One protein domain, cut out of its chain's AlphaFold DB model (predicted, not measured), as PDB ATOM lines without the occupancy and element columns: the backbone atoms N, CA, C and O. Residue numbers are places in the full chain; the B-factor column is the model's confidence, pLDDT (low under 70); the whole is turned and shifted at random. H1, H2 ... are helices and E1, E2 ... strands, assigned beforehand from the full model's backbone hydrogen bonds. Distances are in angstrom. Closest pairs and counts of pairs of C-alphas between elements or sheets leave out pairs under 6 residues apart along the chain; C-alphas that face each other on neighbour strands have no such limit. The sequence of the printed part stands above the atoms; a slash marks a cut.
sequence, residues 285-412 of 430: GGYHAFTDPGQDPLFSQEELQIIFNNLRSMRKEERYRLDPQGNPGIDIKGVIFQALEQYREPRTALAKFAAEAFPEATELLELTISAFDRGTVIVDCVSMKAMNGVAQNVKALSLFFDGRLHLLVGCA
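AT A GLANCE: This is residues 285 to 412 of the 430 residues of an uncharacterized protein of Glarea lozoyensis (strain ATCC 74030 / MF5533) (UniProt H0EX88). The domain has two lobes: a twisted five-stranded sheet with H1 and H5 over one face, and a helical lobe in which H2 and H4 lie side by side, running opposite ways, with H3 across one end of the pair. The helical lobe lies between E2 and E3 along the chain and meets the sheet through the later part of H4, residues 368 to 372, while H3 lies far from it. The printed part has 128 residues, with five named helices and five named strands in the order E1, H1, E2, H2, H3, H4, E3, H5, E4, E5. The sheet is mixed, in the order E1, E4, E5, E3, E2, and the class is mixed, helices and strands. The whole is compact, with a radius of gyration of the C-alphas of 16.0 A and spans of 43 by 34 by 29 A.

IN THESE COORDINATES: E1, residues 285 to 291, begins with C-alpha 285 at (108.777, 103.343, 106.722) and is 19.3 A long from first to last C-alpha. H1, residues 301 to 312, measures 16.0 A, and E2, residues 319 to 321, measures 6.5 A. H2, residues 329 to 344, is the longest helix by residues, 22.6 A from C-alpha 329 at (118.916, 106.563, 84.154) to C-alpha 344. H3, residues 349 to 357, spans 12.4 A, and H4, residues 361 to 373, spans 18.4 A. E3, residues 377 to 383, is 19.7 A long, and H5, residues 384 to 390, follows it with no residue between, 10.0 A long. E4, residues 394 to 401, measures 20.6 A. E5, residues 404 to 411, measures 21.8 A and ends with C-alpha 411 at (106.224, 112.783, 84.310).

HOW THE PARTS SIT: E1 is an edge strand, antiparallel to E4 at 166 degrees, with N 288 and O 398 3.0 A apart, within hydrogen-bond range. E4 and E5 form a hairpin, antiparallel at 166 degrees, with N 399 and O 406 2.8 A apart. E5 and E3 are parallel at 23 degrees, with N 380 and O 407 2.8 A apart. E3 and E2, the other edge strand, are antiparallel at 153 degrees, with N 320 and O 381 2.9 A apart. H1 is on the sheet at a height of 8.6 A, in two layers, a helix on one face of a sheet. It lies over E1, E4 and, only just, with 3 C-alphas, E5, and runs across the strands, at 78 degrees to E1 on the local plane. The closest C-alphas of H1 and E1 are those of Leu 304 and Tyr 287, 6.0 A apart. H5, on the same face at a height of 6.9 A, lies over E5 and stands up from the sheet, its line rising 52 degrees. H1, with residues 307 to 311 alone, and H5 only just touch, with 3 pairs of C-alphas within 8 A, the closest those of Ile 307 and Val 390 at 6.6 A; they stand at a steep tilt of 45 degrees, opposite ways. H4 only grazes the sheet, its closest C-alpha to E3 being Ala 371, 5.6 A from that of Val 377. H2 touches H4 at a shallow tilt of 19 degrees, opposite ways, with the C-alphas of Leu 340 and Thr 362 closest at 6.0 A. H2, with residues 342 to 343 alone, touches H3 about perpendicular at 90 degrees, the C-alphas of Tyr 343 and Ala 355 being closest at 5.9 A. H2 and H3 are not on the sheet. Every O i to N i+4 pair is within hydrogen-bond range in H1, H2, H3 and H4; in H5 it is 2 of 3.

THE WHOLE: The two C-alphas farthest apart, those of Arg 315 and Ala 349, are 45.6 A apart. The printed part has no cut and no long link. The mean pLDDT of the printed part is 76.7, and 31 residues are under 70, among them residues 292 to 300, 313 to 319 and 388 to 393.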
ATOM      1  N   GLY A 285     108.460 101.918 106.649       58.06
ATOM      2  CA  GLY A 285     108.777 103.343 106.722       58.06
ATOM      3  C   GLY A 285     107.604 104.170 106.198       58.06
ATOM      4  O   GLY A 285     106.881 103.737 105.301       58.06
ATOM      5  N   GLY A 286     107.377 105.343 106.792       67.69
ATOM      6  CA  GLY A 286     106.243 106.200 106.444       67.69
ATOM      7  C   GLY A 286     106.241 106.626 104.972       67.69
ATOM      8  O   GLY A 286     107.290 106.746 104.339       67.69
ATOM      9  N   TYR A 287     105.050 106.880 104.434       76.81
ATOM     10  CA  TYR A 287     104.860 107.426 103.093       76.81
ATOM     11  C   TYR A 287     105.091 108.936 103.109       76.81
ATOM     12  O   TYR A 287     104.627 109.617 104.032       76.81
ATOM     13  N   HIS A 288     105.792 109.484 102.115       80.88
ATOM     14  CA  HIS A 288     106.014 110.932 101.991       80.88
ATOM     15  C   HIS A 288     105.591 111.426 100.607       80.88
ATOM     16  O   HIS A 288     105.758 110.718  99.615       80.88
ATOM     17  N   ALA A 289     105.040 112.638 100.542       80.94
ATOM     18  CA  ALA A 289     104.656 113.293  99.297       80.94
ATOM     19  C   ALA A 289     105.508 114.532  99.049       80.94
ATOM     20  O   ALA A 289     105.796 115.293  99.968       80.94
ATOM     21  N   PHE A 290     105.882 114.733  97.790       81.00
ATOM     22  CA  PHE A 290     106.646 115.882  97.325       81.00
ATOM     23  C   PHE A 290     105.787 116.681  96.356       81.00
ATOM     24  O   PHE A 290     105.315 116.157  95.341       81.00
ATOM     25  N   THR A 291     105.569 117.946  96.682       79.38
ATOM     26  CA  THR A 291     104.623 118.840  96.009       79.38
ATOM     27  C   THR A 291     105.298 120.140  95.591       79.38
ATOM     28  O   THR A 291     106.481 120.363  95.853       79.38
ATOM     29  N   ASP A 292     104.560 120.994  94.881       66.38
ATOM     30  CA  ASP A 292     105.048 122.327  94.543       66.38
ATOM     31  C   ASP A 292     105.364 123.166  95.797       66.38
ATOM     32  O   ASP A 292     104.639 123.084  96.797       66.38
ATOM     33  N   PRO A 293     106.405 124.021  95.748       53.34
ATOM     34  CA  PRO A 293     106.749 124.906  96.854       53.34
ATOM     35  C   PRO A 293     105.531 125.715  97.325       53.34
ATOM     36  O   PRO A 293     104.872 126.387  96.531       53.34
ATOM     37  N   GLY A 294     105.230 125.655  98.625       50.28
ATOM     38  CA  GLY A 294     104.117 126.389  99.242       50.28
ATOM     39  C   GLY A 294     102.749 125.695  99.186       50.28
ATOM     40  O   GLY A 294     101.784 126.230  99.727       50.28
ATOM     41  N   GLN A 295     102.645 124.512  98.580       52.06
ATOM     42  CA  GLN A 295     101.442 123.679  98.613       52.06
ATOM     43  C   GLN A 295     101.772 122.397  99.373       52.06
ATOM     44  O   GLN A 295     102.231 121.446  98.757       52.06
ATOM     45  N   ASP A 296     101.560 122.347 100.689       52.62
ATOM     46  CA  ASP A 296     101.662 121.077 101.417       52.62
ATOM     47  C   ASP A 296     100.259 120.466 101.570       52.62
ATOM     48  O   ASP A 296      99.447 120.946 102.378       52.62
ATOM     49  N   PRO A 297      99.882 119.479 100.740       55.41
ATOM     50  CA  PRO A 297      98.664 118.741 100.973       55.41
ATOM     51  C   PRO A 297      98.848 117.910 102.244       55.41
ATOM     52  O   PRO A 297      99.589 116.935 102.271       55.41
ATOM     53  N   LEU A 298      98.134 118.300 103.301       57.44
ATOM     54  CA  LEU A 298      97.979 117.533 104.539       57.44
ATOM     55  C   LEU A 298      97.292 116.187 104.240       57.44
ATOM     56  O   LEU A 298      96.089 116.054 104.463       57.44
ATOM     57  N   PHE A 299      98.034 115.224 103.697       64.31
ATOM     58  CA  PHE A 299      97.586 113.848 103.534       64.31
ATOM     59  C   PHE A 299      97.842 113.066 104.820       64.31
ATOM     60  O   PHE A 299      98.905 113.192 105.439       64.31
ATOM     61  N   SER A 300      96.889 112.230 105.225       67.38
ATOM     62  CA  SER A 300      97.155 111.231 106.265       67.38
ATOM     63  C   SER A 300      98.078 110.126 105.724       67.38
ATOM     64  O   SER A 300      98.173 109.906 104.516       67.38
ATOM     65  N   GLN A 301      98.760 109.389 106.608       73.62
ATOM     66  CA  GLN A 301      99.583 108.239 106.196       73.62
ATOM     67  C   GLN A 301      98.753 107.159 105.480       73.62
ATOM     68  O   GLN A 301      99.232 106.544 104.534       73.62
ATOM     69  N   GLU A 302      97.492 106.984 105.877       60.97
ATOM     70  CA  GLU A 302      96.543 106.067 105.236       60.97
ATOM     71  C   GLU A 302      96.165 106.538 103.825       60.97
ATOM     72  O   GLU A 302      96.116 105.740 102.890       60.97
ATOM     73  N   GLU A 303      95.947 107.844 103.639       63.50
ATOM     74  CA  GLU A 303      95.683 108.425 102.319       63.50
ATOM     75  C   GLU A 303      96.890 108.236 101.399       63.50
ATOM     76  O   GLU A 303      96.735 107.739 100.283       63.50
ATOM     77  N   LEU A 304      98.098 108.549 101.874       73.25
ATOM     78  CA  LEU A 304      99.323 108.336 101.100       73.25
ATOM     79  C   LEU A 304      99.538 106.860 100.758       73.25
ATOM     80  O   LEU A 304      99.922 106.553  99.630       73.25
ATOM     81  N   GLN A 305      99.234 105.949 101.682       72.81
ATOM     82  CA  GLN A 305      99.286 104.511 101.441       72.81
ATOM     83  C   GLN A 305      98.327 104.082 100.325       72.81
ATOM     84  O   GLN A 305      98.723 103.339  99.424       72.81
ATOM     85  N   ILE A 306      97.076 104.551 100.356       66.81
ATOM     86  CA  ILE A 306      96.069 104.245  99.330       66.81
ATOM     87  C   ILE A 306      96.508 104.801  97.973       66.81
ATOM     88  O   ILE A 306      96.480 104.079  96.976       66.81
ATOM     89  N   ILE A 307      96.961 106.057  97.930       72.94
ATOM     90  CA  ILE A 307      97.432 106.710  96.700       72.94
ATOM     91  C   ILE A 307      98.625 105.939  96.123       72.94
ATOM     92  O   ILE A 307      98.623 105.584  94.944       72.94
ATOM     93  N   PHE A 308      99.616 105.629  96.958       78.00
ATOM     94  CA  PHE A 308     100.808 104.894  96.552       78.00
ATOM     95  C   PHE A 308     100.457 103.501  96.015       78.00
ATOM     96  O   PHE A 308     100.961 103.099  94.968       78.00
ATOM     97  N   ASN A 309      99.560 102.773  96.686       74.94
ATOM     98  CA  ASN A 309      99.122 101.447  96.250       74.94
ATOM     99  C   ASN A 309      98.333 101.502  94.937       74.94
ATOM    100  O   ASN A 309      98.574 100.677  94.055       74.94
ATOM    101  N   ASN A 310      97.460 102.497  94.769       73.00
ATOM    102  CA  ASN A 310      96.712 102.706  93.532       73.00
ATOM    103  C   ASN A 310      97.657 102.968  92.354       73.00
ATOM    104  O   ASN A 310      97.568 102.279  91.337       73.00
ATOM    105  N   LEU A 311      98.619 103.883  92.512       75.06
ATOM    106  CA  LEU A 311      99.629 104.164  91.485       75.06
ATOM    107  C   LEU A 311     100.531 102.949  91.221       75.06
ATOM    108  O   LEU A 311     100.885 102.663  90.079       75.06
ATOM    109  N   ARG A 312     100.867 102.173  92.259       73.44
ATOM    110  CA  ARG A 312     101.653 100.939  92.120       73.44
ATOM    111  C   ARG A 312     100.890  99.840  91.368       73.44
ATOM    112  O   ARG A 312     101.539  99.014  90.728       73.44
ATOM    113  N   SER A 313      99.560  99.821  91.464       68.50
ATOM    114  CA  SER A 313      98.679  98.829  90.831       68.50
ATOM    115  C   SER A 313      98.383  99.095  89.347       68.50
ATOM    116  O   SER A 313      97.786  98.244  88.689       68.50
ATOM    117  N   MET A 314      98.811 100.248  88.813       66.50
ATOM    118  CA  MET A 314      98.664 100.594  87.395       66.50
ATOM    119  C   MET A 314      99.408  99.606  86.487       66.50
ATOM    120  O   MET A 314     100.382  98.961  86.895       66.50
ATOM    121  N   ARG A 315      98.928  99.466  85.245       58.25
ATOM    122  CA  ARG A 315      99.482  98.502  84.286       58.25
ATOM    123  C   ARG A 315     100.917  98.884  83.904       58.25
ATOM    124  O   ARG A 315     101.305 100.047  83.988       58.25
ATOM    125  N   LYS A 316     101.716  97.903  83.472       59.12
ATOM    126  CA  LYS A 316     103.140  98.109  83.132       59.12
ATOM    127  C   LYS A 316     103.338  99.095  81.977       59.12
ATOM    128  O   LYS A 316     104.397  99.697  81.882       59.12
ATOM    129  N   GLU A 317     102.334  99.277  81.126       56.62
ATOM    130  CA  GLU A 317     102.369 100.217  80.002       56.62
ATOM    131  C   GLU A 317     102.251 101.687  80.451       56.62
ATOM    132  O   GLU A 317     102.675 102.584  79.730       56.62
ATOM    133  N   GLU A 318     101.716 101.940  81.651       58.72
ATOM    134  CA  GLU A 318     101.508 103.283  82.226       58.72
ATOM    135  C   GLU A 318     102.547 103.636  83.308       58.72
ATOM    136  O   GLU A 318     102.564 104.756  83.828       58.72
ATOM    137  N   ARG A 319     103.418 102.678  83.653       69.00
ATOM    138  CA  ARG A 319     104.462 102.813  84.669       69.00
ATOM    139  C   ARG A 319     105.802 102.355  84.120       69.00
ATOM    140  O   ARG A 319     106.023 101.168  83.886       69.00
ATOM    141  N   TYR A 320     106.733 103.291  84.023       79.00
ATOM    142  CA  TYR A 320     108.077 103.022  83.541       79.00
ATOM    143  C   TYR A 320     109.069 102.989  84.702       79.00
ATOM    144  O   TYR A 320     109.326 104.010  85.337       79.00
ATOM    145  N   ARG A 321     109.634 101.814  84.993       81.19
ATOM    146  CA  ARG A 321     110.712 101.688  85.979       81.19
ATOM    147  C   ARG A 321     112.025 102.160  85.371       81.19
ATOM    148  O   ARG A 321     112.409 101.669  84.312       81.19
ATOM    149  N   LEU A 322     112.718 103.056  86.064       82.25
ATOM    150  CA  LEU A 322     114.034 103.519  85.643       82.25
ATOM    151  C   LEU A 322     115.084 102.428  85.856       82.25
ATOM    152  O   LEU A 322     115.195 101.861  86.942       82.25
ATOM    153  N   ASP A 323     115.860 102.165  84.806       81.88
ATOM    154  CA  ASP A 323     117.069 101.349  84.867       81.88
ATOM    155  C   ASP A 323     118.285 102.270  85.073       81.88
ATOM    156  O   ASP A 323     118.530 103.123  84.216       81.88
ATOM    157  N   PRO A 324     119.057 102.124  86.168       82.00
ATOM    158  CA  PRO A 324     120.262 102.920  86.406       82.00
ATOM    159  C   PRO A 324     121.319 102.815  85.299       82.00
ATOM    160  O   PRO A 324     122.128 103.732  85.144       82.00
ATOM    161  N   GLN A 325     121.344 101.711  84.547       82.25
ATOM    162  CA  GLN A 325     122.312 101.481  83.467       82.25
ATOM    163  C   GLN A 325     121.725 101.730  82.068       82.25
ATOM    164  O   GLN A 325     122.445 101.641  81.078       82.25
ATOM    165  N   GLY A 326     120.432 102.053  81.977       80.31
ATOM    166  CA  GLY A 326     119.744 102.373  80.728       80.31
ATOM    167  C   GLY A 326     119.449 103.866  80.585       80.31
ATOM    168  O   GLY A 326     119.595 104.648  81.525       80.31
ATOM    169  N   ASN A 327     118.971 104.279  79.411       75.69
ATOM    170  CA  ASN A 327     118.398 105.615  79.231       75.69
ATOM    171  C   ASN A 327     116.947 105.609  79.741       75.69
ATOM    172  O   ASN A 327     116.201 104.703  79.362       75.69
ATOM    173  N   PRO A 328     116.514 106.578  80.575       77.62
ATOM    174  CA  PRO A 328     117.174 107.843  80.927       77.62
ATOM    175  C   PRO A 328     117.940 107.826  82.271       77.62
ATOM    176  O   PRO A 328     118.300 108.879  82.790       77.62
ATOM    177  N   GLY A 329     118.183 106.662  82.883       81.62
ATOM    178  CA  GLY A 329     118.916 106.563  84.154       81.62
ATOM    179  C   GLY A 329     120.349 107.103  84.084       81.62
ATOM    180  O   GLY A 329     120.802 107.756  85.026       81.62
ATOM    181  N   ILE A 330     121.039 106.905  82.956       82.38
ATOM    182  CA  ILE A 330     122.364 107.496  82.697       82.38
ATOM    183  C   ILE A 330     122.289 109.030  82.676       82.38
ATOM    184  O   ILE A 330     123.107 109.689  83.317       82.38
ATOM    185  N   ASP A 331     121.285 109.594  82.001       82.00
ATOM    186  CA  ASP A 331     121.086 111.043  81.902       82.00
ATOM    187  C   ASP A 331     120.829 111.671  83.278       82.00
ATOM    188  O   ASP A 331     121.432 112.683  83.635       82.00
ATOM    189  N   ILE A 332     119.987 111.024  84.095       82.94
ATOM    190  CA  ILE A 332     119.705 111.455  85.472       82.94
ATOM    191  C   ILE A 332     120.990 111.471  86.305       82.94
ATOM    192  O   ILE A 332     121.249 112.444  87.012       82.94
ATOM    193  N   LYS A 333     121.826 110.431  86.199       84.69
ATOM    194  CA  LYS A 333     123.129 110.417  86.877       84.69
ATOM    195  C   LYS A 333     124.020 111.559  86.400       84.69
ATOM    196  O   LYS A 333     124.626 112.217  87.240       84.69
ATOM    197  N   GLY A 334     124.066 111.829  85.094       84.44
ATOM    198  CA  GLY A 334     124.829 112.946  84.527       84.44
ATOM    199  C   GLY A 334     124.439 114.297  85.134       84.44
ATOM    200  O   GLY A 334     125.307 115.073  85.527       84.44
ATOM    201  N   VAL A 335     123.139 114.535  85.310       85.81
ATOM    202  CA  VAL A 335     122.614 115.750  85.951       85.81
ATOM    203  C   VAL A 335     123.008 115.839  87.430       85.81
ATOM    204  O   VAL A 335     123.422 116.901  87.898       85.81
ATOM    205  N   ILE A 336     122.922 114.734  88.176       86.06
ATOM    206  CA  ILE A 336     123.319 114.706  89.594       86.06
ATOM    207  C   ILE A 336     124.834 114.928  89.734       86.06
ATOM    208  O   ILE A 336     125.259 115.672  90.617       86.06
ATOM    209  N   PHE A 337     125.652 114.355  88.844       85.94
ATOM    210  CA  PHE A 337     127.097 114.603  88.805       85.94
ATOM    211  C   PHE A 337     127.424 116.069  88.505       85.94
ATOM    212  O   PHE A 337     128.258 116.654  89.194       85.94
ATOM    213  N   GLN A 338     126.730 116.689  87.550       86.38
ATOM    214  CA  GLN A 338     126.901 118.113  87.257       86.38
ATOM    215  C   GLN A 338     126.554 118.989  88.474       86.38
ATOM    216  O   GLN A 338     127.277 119.938  88.788       86.38
ATOM    217  N   ALA A 339     125.475 118.659  89.192       84.56
ATOM    218  CA  ALA A 339     125.128 119.345  90.433       84.56
ATOM    219  C   ALA A 339     126.221 119.159  91.499       84.56
ATOM    220  O   ALA A 339     126.622 120.123  92.148       84.56
ATOM    221  N   LEU A 340     126.753 117.945  91.645       85.94
ATOM    222  CA  LEU A 340     127.831 117.644  92.584       85.94
ATOM    223  C   LEU A 340     129.108 118.449  92.293       85.94
ATOM    224  O   LEU A 340     129.704 119.001  93.222       85.94
ATOM    225  N   GLU A 341     129.498 118.580  91.024       84.19
ATOM    226  CA  GLU A 341     130.622 119.434  90.616       84.19
ATOM    227  C   GLU A 341     130.384 120.901  91.001       84.19
ATOM    228  O   GLU A 341     131.282 121.559  91.529       84.19
ATOM    229  N   GLN A 342     129.158 121.401  90.816       84.81
ATOM    230  CA  GLN A 342     128.787 122.770  91.174       84.81
ATOM    231  C   GLN A 342     128.831 123.033  92.689       84.81
ATOM    232  O   GLN A 342     129.156 124.151  93.094       84.81
ATOM    233  N   TYR A 343     128.526 122.032  93.522       82.50
ATOM    234  CA  TYR A 343     128.661 122.137  94.983       82.50
ATOM    235  C   TYR A 343     130.117 122.033  95.448       82.50
ATOM    236  O   TYR A 343     130.495 122.715  96.399       82.50
ATOM    237  N   ARG A 344     130.946 121.222  94.776       82.75
ATOM    238  CA  ARG A 344     132.375 121.090  95.100       82.75
ATOM    239  C   ARG A 344     133.170 122.337  94.700       82.75
ATOM    240  O   ARG A 344     134.043 122.771  95.447       82.75
ATOM    241  N   GLU A 345     132.842 122.938  93.558       83.50
ATOM    242  CA  GLU A 345     133.439 124.185  93.068       83.50
ATOM    243  C   GLU A 345     132.368 125.252  92.764       83.50
ATOM    244  O   GLU A 345     132.026 125.501  91.601       83.50
ATOM    245  N   PRO A 346     131.838 125.952  93.783       80.06
ATOM    246  CA  PRO A 346     130.776 126.933  93.587       80.06
ATOM    247  C   PRO A 346     131.301 128.215  92.919       80.06
ATOM    248  O   PRO A 346     131.817 129.136  93.562       80.06
ATOM    249  N   ARG A 347     131.143 128.298  91.591       79.00
ATOM    250  CA  ARG A 347     131.602 129.441  90.772       79.00
ATOM    251  C   ARG A 347     130.642 130.635  90.779       79.00
ATOM    252  O   ARG A 347     131.080 131.769  90.603       79.00
ATOM    253  N   THR A 348     129.346 130.410  90.998       81.94
ATOM    254  CA  THR A 348     128.310 131.460  90.988       81.94
ATOM    255  C   THR A 348     127.910 131.880  92.403       81.94
ATOM    256  O   THR A 348     128.010 131.099  93.347       81.94
ATOM    257  N   ALA A 349     127.418 133.114  92.566       78.94
ATOM    258  CA  ALA A 349     126.938 133.607  93.862       78.94
ATOM    259  C   ALA A 349     125.802 132.738  94.439       78.94
ATOM    260  O   ALA A 349     125.773 132.480  95.638       78.94
ATOM    261  N   LEU A 350     124.920 132.225  93.572       75.88
ATOM    262  CA  LEU A 350     123.845 131.307  93.955       75.88
ATOM    263  C   LEU A 350     124.388 129.952  94.437       75.88
ATOM    264  O   LEU A 350     123.905 129.436  95.436       75.88
ATOM    265  N   ALA A 351     125.401 129.395  93.763       76.38
ATOM    266  CA  ALA A 351     126.021 128.133  94.172       76.38
ATOM    267  C   ALA A 351     126.721 128.257  95.530       76.38
ATOM    268  O   ALA A 351     126.622 127.355  96.352       76.38
ATOM    269  N   LYS A 352     127.379 129.396  95.790       79.81
ATOM    270  CA  LYS A 352     128.005 129.675  97.092       79.81
ATOM    271  C   LYS A 352     126.966 129.741  98.210       79.81
ATOM    272  O   LYS A 352     127.141 129.093  99.231       79.81
ATOM    273  N   PHE A 353     125.866 130.458  97.976       83.44
ATOM    274  CA  PHE A 353     124.750 130.519  98.918       83.44
ATOM    275  C   PHE A 353     124.120 129.138  99.158       83.44
ATOM    276  O   PHE A 353     123.844 128.778 100.296       83.44
ATOM    277  N   ALA A 354     123.919 128.345  98.102       76.94
ATOM    278  CA  ALA A 354     123.366 126.999  98.219       76.94
ATOM    279  C   ALA A 354     124.298 126.052  98.994       76.94
ATOM    280  O   ALA A 354     123.824 125.302  99.842       76.94
ATOM    281  N   ALA A 355     125.610 126.113  98.747       81.50
ATOM    282  CA  ALA A 355     126.605 125.327  99.477       81.50
ATOM    283  C   ALA A 355     126.675 125.710 100.966       81.50
ATOM    284  O   ALA A 355     126.842 124.842 101.816       81.50
ATOM    285  N   GLU A 356     126.497 126.994 101.292       81.81
ATOM    286  CA  GLU A 356     126.426 127.464 102.681       81.81
ATOM    287  C   GLU A 356     125.113 127.048 103.368       81.81
ATOM    288  O   GLU A 356     125.117 126.652 104.532       81.81
ATOM    289  N   ALA A 357     123.990 127.082 102.643       83.06
ATOM    290  CA  ALA A 357     122.683 126.676 103.158       83.06
ATOM    291  C   ALA A 357     122.545 125.152 103.348       83.06
ATOM    292  O   ALA A 357     121.788 124.714 104.217       83.06
ATOM    293  N   PHE A 358     123.264 124.350 102.554       82.44
ATOM    294  CA  PHE A 358     123.211 122.884 102.567       82.44
ATOM    295  C   PHE A 358     124.624 122.274 102.626       82.44
ATOM    296  O   PHE A 358     125.112 121.746 101.624       82.44
ATOM    297  N   PRO A 359     125.283 122.300 103.798       81.62
ATOM    298  CA  PRO A 359     126.670 121.851 103.942       81.62
ATOM    299  C   PRO A 359     126.868 120.351 103.665       81.62
ATOM    300  O   PRO A 359     127.942 119.939 103.241       81.62
ATOM    301  N   GLU A 360     125.829 119.534 103.854       84.00
ATOM    302  CA  GLU A 360     125.850 118.077 103.635       84.00
ATOM    303  C   GLU A 360     125.443 117.672 102.203       84.00
ATOM    304  O   GLU A 360     125.379 116.486 101.878       84.00
ATOM    305  N   ALA A 361     125.157 118.635 101.317       81.75
ATOM    306  CA  ALA A 361     124.628 118.350  99.981       81.75
ATOM    307  C   ALA A 361     125.543 117.432  99.157       81.75
ATOM    308  O   ALA A 361     125.052 116.551  98.456       81.75
ATOM    309  N   THR A 362     126.864 117.606  99.249       85.00
ATOM    310  CA  THR A 362     127.824 116.783  98.500       85.00
ATOM    311  C   THR A 362     127.739 115.314  98.906       85.00
ATOM    312  O   THR A 362     127.591 114.461  98.037       85.00
ATOM    313  N   GLU A 363     127.749 115.020 100.207       86.06
ATOM    314  CA  GLU A 363     127.651 113.647 100.718       86.06
ATOM    315  C   GLU A 363     126.312 113.002 100.332       86.06
ATOM    316  O   GLU A 363     126.272 111.859  99.873       86.06
ATOM    317  N   LEU A 364     125.213 113.759 100.423       84.25
ATOM    318  CA  LEU A 364     123.884 113.287 100.033       84.25
ATOM    319  C   LEU A 364     123.781 112.981  98.533       84.25
ATOM    320  O   LEU A 364     123.151 111.989  98.153       84.25
ATOM    321  N   LEU A 365     124.393 113.796  97.673       86.25
ATOM    322  CA  LEU A 365     124.415 113.560  96.227       86.25
ATOM    323  C   LEU A 365     125.256 112.321  95.878       86.25
ATOM    324  O   LEU A 365     124.796 111.486  95.097       86.25
ATOM    325  N   GLU A 366     126.430 112.139  96.497       86.50
ATOM    326  CA  GLU A 366     127.261 110.933  96.313       86.50
ATOM    327  C   GLU A 366     126.524 109.668  96.771       86.50
ATOM    328  O   GLU A 366     126.482 108.657  96.056       86.50
ATOM    329  N   LEU A 367     125.874 109.741  97.936       86.06
ATOM    330  CA  LEU A 367     125.060 108.656  98.470       86.06
ATOM    331  C   LEU A 367     123.876 108.342  97.553       86.06
ATOM    332  O   LEU A 367     123.591 107.170  97.321       86.06
ATOM    333  N   THR A 368     123.227 109.359  96.981       85.25
ATOM    334  CA  THR A 368     122.105 109.181  96.048       85.25
ATOM    335  C   THR A 368     122.533 108.414  94.798       85.25
ATOM    336  O   THR A 368     121.844 107.473  94.405       85.25
ATOM    337  N   ILE A 369     123.685 108.752  94.205       85.38
ATOM    338  CA  ILE A 369     124.214 108.048  93.024       85.38
ATOM    339  C   ILE A 369     124.531 106.590  93.372       85.38
ATOM    340  O   ILE A 369     124.059 105.673  92.697       85.38
ATOM    341  N   SER A 370     125.268 106.364  94.465       86.12
ATOM    342  CA  SER A 370     125.620 105.016  94.932       86.12
ATOM    343  C   SER A 370     124.375 104.175  95.239       86.12
ATOM    344  O   SER A 370     124.301 102.998  94.880       86.12
ATOM    345  N   ALA A 371     123.365 104.778  95.868       83.81
ATOM    346  CA  ALA A 371     122.130 104.103  96.242       83.81
ATOM    347  C   ALA A 371     121.228 103.799  95.031       83.81
ATOM    348  O   ALA A 371     120.531 102.775  95.023       83.81
ATOM    349  N   PHE A 372     121.256 104.652  94.007       84.88
ATOM    350  CA  PHE A 372     120.571 104.418  92.739       84.88
ATOM    351  C   PHE A 372     121.239 103.283  91.947       84.88
ATOM    352  O   PHE A 372     120.552 102.352  91.530       84.88
ATOM    353  N   ASP A 373     122.574 103.271  91.846       85.06
ATOM    354  CA  ASP A 373     123.321 102.213  91.145       85.06
ATOM    355  C   ASP A 373     123.195 100.841  91.825       85.06
ATOM    356  O   ASP A 373     123.096  99.812  91.154       85.06
ATOM    357  N   ARG A 374     123.153 100.807  93.162       84.44
ATOM    358  CA  ARG A 374     122.965  99.568  93.942       84.44
ATOM    359  C   ARG A 374     121.526  99.044  93.915       84.44
ATOM    360  O   ARG A 374     121.263  97.980  94.474       84.44
ATOM    361  N   GLY A 375     120.582  99.782  93.324       81.50
ATOM    362  CA  GLY A 375     119.159  99.428  93.313       81.50
ATOM    363  C   GLY A 375     118.477  99.532  94.682       81.50
ATOM    364  O   GLY A 375     117.394  98.976  94.880       81.50
ATOM    365  N   THR A 376     119.101 100.231  95.636       83.25
ATOM    366  CA  THR A 376     118.489 100.561  96.935       83.25
ATOM    367  C   THR A 376     117.468 101.690  96.815       83.25
ATOM    368  O   THR A 376     116.519 101.723  97.594       83.25
ATOM    369  N   VAL A 377     117.603 102.562  95.809       85.44
ATOM    370  CA  VAL A 377     116.572 103.530  95.408       85.44
ATOM    371  C   VAL A 377     115.954 103.061  94.095       85.44
ATOM    372  O   VAL A 377     116.618 103.020  93.064       85.44
ATOM    373  N   ILE A 378     114.676 102.696  94.133       85.38
ATOM    374  CA  ILE A 378     113.903 102.264  92.969       85.38
ATOM    375  C   ILE A 378     113.001 103.417  92.564       85.38
ATOM    376  O   ILE A 378     112.135 103.817  93.340       85.38
ATOM    377  N   VAL A 379     113.170 103.919  91.343       87.12
ATOM    378  CA  VAL A 379     112.364 105.024  90.822       87.12
ATOM    379  C   VAL A 379     111.445 104.520  89.716       87.12
ATOM    380  O   VAL A 379     111.883 103.911  88.741       87.12
ATOM    381  N   ASP A 380     110.153 104.767  89.880       85.81
ATOM    382  CA  ASP A 380     109.108 104.406  88.936       85.81
ATOM    383  C   ASP A 380     108.411 105.687  88.444       85.81
ATOM    384  O   ASP A 380     107.837 106.447  89.224       85.81
ATOM    385  N   CYS A 381     108.456 105.930  87.140       82.62
ATOM    386  CA  CYS A 381     107.825 107.073  86.495       82.62
ATOM    387  C   CYS A 381     106.376 106.748  86.115       82.62
ATOM    388  O   CYS A 381     106.097 105.679  85.566       82.62
ATOM    389  N   VAL A 382     105.465 107.684  86.371       80.06
ATOM    390  CA  VAL A 382     104.024 107.580  86.083       80.06
ATOM    391  C   VAL A 382     103.563 108.862  85.382       80.06
ATOM    392  O   VAL A 382     104.161 109.918  85.584       80.06
ATOM    393  N   SER A 383     102.513 108.824  84.558       76.81
ATOM    394  CA  SER A 383     102.014 110.039  83.897       76.81
ATOM    395  C   SER A 383     101.508 111.085  84.903       76.81
ATOM    396  O   SER A 383     100.868 110.761  85.911       76.81
ATOM    397  N   MET A 384     101.746 112.372  84.621       72.38
ATOM    398  CA  MET A 384     101.236 113.455  85.477       72.38
ATOM    399  C   MET A 384      99.706 113.495  85.524       72.38
ATOM    400  O   MET A 384      99.154 113.900  86.545       72.38
ATOM    401  N   LYS A 385      98.999 113.059  84.471       69.50
ATOM    402  CA  LYS A 385      97.533 112.912  84.511       69.50
ATOM    403  C   LYS A 385      97.085 111.862  85.523       69.50
ATOM    404  O   LYS A 385      96.155 112.127  86.282       69.50
ATOM    405  N   ALA A 386      97.743 110.705  85.562       66.31
ATOM    406  CA  ALA A 386      97.438 109.656  86.529       66.31
ATOM    407  C   ALA A 386      97.760 110.107  87.963       66.31
ATOM    408  O   ALA A 386      96.958 109.896  88.871       66.31
ATOM    409  N   MET A 387      98.880 110.811  88.155       71.25
ATOM    410  CA  MET A 387      99.268 111.348  89.461       71.25
ATOM    411  C   MET A 387      98.307 112.448  89.948       71.25
ATOM    412  O   MET A 387      97.760 112.334  91.043       71.25
ATOM    413  N   ASN A 388      98.001 113.450  89.115       67.75
ATOM    414  CA  ASN A 388      97.072 114.538  89.459       67.75
ATOM    415  C   ASN A 388      95.603 114.102  89.543       67.75
ATOM    416  O   ASN A 388      94.807 114.769  90.207       67.75
ATOM    417  N   GLY A 389      95.228 113.011  88.868       60.06
ATOM    418  CA  GLY A 389      93.895 112.421  88.972       60.06
ATOM    419  C   GLY A 389      93.613 111.850  90.362       60.06
ATOM    420  O   GLY A 389      92.468 111.871  90.808       60.06
ATOM    421  N   VAL A 390      94.659 111.391  91.057       59.31
ATOM    422  CA  VAL A 390      94.558 110.812  92.402       59.31
ATOM    423  C   VAL A 390      94.951 111.826  93.485       59.31
ATOM    424  O   VAL A 390      94.293 111.896  94.521       59.31
ATOM    425  N   ALA A 391      95.974 112.650  93.245       60.22
ATOM    426  CA  ALA A 391      96.468 113.640  94.196       60.22
ATOM    427  C   ALA A 391      96.876 114.940  93.482       60.22
ATOM    428  O   ALA A 391      97.905 115.007  92.813       60.22
ATOM    429  N   GLN A 392      96.064 115.994  93.623       63.66
ATOM    430  CA  GLN A 392      96.355 117.287  92.994       63.66
ATOM    431  C   GLN A 392      97.649 117.894  93.547       63.66
ATOM    432  O   GLN A 392      97.816 117.984  94.762       63.66
ATOM    433  N   ASN A 393      98.514 118.368  92.646       66.69
ATOM    434  CA  ASN A 393      99.775 119.060  92.949       66.69
ATOM    435  C   ASN A 393     100.858 118.182  93.604       66.69
ATOM    436  O   ASN A 393     101.849 118.712  94.108       66.69
ATOM    437  N   VAL A 394     100.700 116.854  93.587       77.06
ATOM    438  CA  VAL A 394     101.768 115.920  93.967       77.06
ATOM    439  C   VAL A 394     102.638 115.634  92.749       77.06
ATOM    440  O   VAL A 394     102.127 115.305  91.682       77.06
ATOM    441  N   LYS A 395     103.956 115.769  92.914       80.19
ATOM    442  CA  LYS A 395     104.963 115.484  91.881       80.19
ATOM    443  C   LYS A 395     105.704 114.178  92.116       80.19
ATOM    444  O   LYS A 395     106.131 113.545  91.154       80.19
ATOM    445  N   ALA A 396     105.877 113.783  93.374       84.62
ATOM    446  CA  ALA A 396     106.449 112.487  93.702       84.62
ATOM    447  C   ALA A 396     105.922 111.943  95.032       84.62
ATOM    448  O   ALA A 396     105.477 112.698  95.895       84.62
ATOM    449  N   LEU A 397     106.001 110.627  95.203       86.00
ATOM    450  CA  LEU A 397     105.714 109.922  96.451       86.00
ATOM    451  C   LEU A 397     106.875 108.992  96.779       86.00
ATOM    452  O   LEU A 397     107.364 108.305  95.884       86.00
ATOM    453  N   SER A 398     107.276 108.909  98.043       86.50
ATOM    454  CA  SER A 398     108.253 107.924  98.499       86.50
ATOM    455  C   SER A 398     107.688 106.972  99.547       86.50
ATOM    456  O   SER A 398     106.806 107.321 100.333       86.50
ATOM    457  N   LEU A 399     108.222 105.754  99.539       85.50
ATOM    458  CA  LEU A 399     108.015 104.719 100.542       85.50
ATOM    459  C   LEU A 399     109.370 104.085 100.844       85.50
ATOM    460  O   LEU A 399     110.013 103.551  99.941       85.50
ATOM    461  N   PHE A 400     109.779 104.087 102.107       80.94
ATOM    462  CA  PHE A 400     110.928 103.303 102.545       80.94
ATOM    463  C   PHE A 400     110.443 101.979 103.134       80.94
ATOM    464  O   PHE A 400     109.748 101.960 104.146       80.94
ATOM    465  N   PHE A 401     110.771 100.861 102.500       75.62
ATOM    466  CA  PHE A 401     110.357  99.537 102.957       75.62
ATOM    467  C   PHE A 401     111.480  98.534 102.713       75.62
ATOM    468  O   PHE A 401     112.063  98.513 101.632       75.62
ATOM    469  N   ASP A 402     111.770  97.700 103.714       68.50
ATOM    470  CA  ASP A 402     112.733  96.593 103.596       68.50
ATOM    471  C   ASP A 402     114.137  97.032 103.121       68.50
ATOM    472  O   ASP A 402     114.754  96.432 102.242       68.50
ATOM    473  N   GLY A 403     114.624  98.160 103.655       70.50
ATOM    474  CA  GLY A 403     115.932  98.719 103.293       70.50
ATOM    475  C   GLY A 403     116.004  99.323 101.886       70.50
ATOM    476  O   GLY A 403     117.095  99.667 101.432       70.50
ATOM    477  N   ARG A 404     114.866  99.457 101.189       79.69
ATOM    478  CA  ARG A 404     114.773 100.056  99.853       79.69
ATOM    479  C   ARG A 404     113.842 101.261  99.853       79.69
ATOM    480  O   ARG A 404     112.743 101.225 100.406       79.69
ATOM    481  N   LEU A 405     114.266 102.326  99.183       83.62
ATOM    482  CA  LEU A 405     113.457 103.510  98.935       83.62
ATOM    483  C   LEU A 405     112.764 103.370  97.580       83.62
ATOM    484  O   LEU A 405     113.412 103.376  96.537       83.62
ATOM    485  N   HIS A 406     111.445 103.261  97.586       86.44
ATOM    486  CA  HIS A 406     110.625 103.302  96.385       86.44
ATOM    487  C   HIS A 406     110.125 104.724  96.155       86.44
ATOM    488  O   HIS A 406     109.432 105.274  97.008       86.44
ATOM    489  N   LEU A 407     110.436 105.298  94.998       87.88
ATOM    490  CA  LEU A 407     110.030 106.637  94.594       87.88
ATOM    491  C   LEU A 407     109.125 106.545  93.359       87.88
ATOM    492  O   LEU A 407     109.521 105.994  92.337       87.88
ATOM    493  N   LEU A 408     107.916 107.089  93.442       86.38
ATOM    494  CA  LEU A 408     107.015 107.275  92.305       86.38
ATOM    495  C   LEU A 408     107.092 108.730  91.861       86.38
ATOM    496  O   LEU A 408     106.805 109.609  92.667       86.38
ATOM    497  N   VAL A 409     107.444 108.994  90.604       86.12
ATOM    498  CA  VAL A 409     107.617 110.360  90.077       86.12
ATOM    499  C   VAL A 409     106.657 110.609  88.921       86.12
ATOM    500  O   VAL A 409     106.534 109.791  88.010       86.12
ATOM    501  N   GLY A 410     105.963 111.741  88.960       81.62
ATOM    502  CA  GLY A 410     105.053 112.172  87.912       81.62
ATOM    503  C   GLY A 410     105.805 112.809  86.745       81.62
ATOM    504  O   GLY A 410     106.544 113.777  86.916       81.62
ATOM    505  N   CYS A 411     105.594 112.297  85.534       75.06
ATOM    506  CA  CYS A 411     106.224 112.783  84.310       75.06
ATOM    507  C   CYS A 411     105.170 113.334  83.338       75.06
ATOM    508  O   CYS A 411     104.285 112.612  82.878       75.06
ATOM    509  N   ALA A 412     105.269 114.625  83.003       62.47
ATOM    510  CA  ALA A 412     104.326 115.313  82.110       62.47
ATOM    511  C   ALA A 412     104.402 114.830  80.647       62.47
ATOM    512  O   ALA A 412     103.465 115.011  79.880       62.47
TER     513      ALA A 412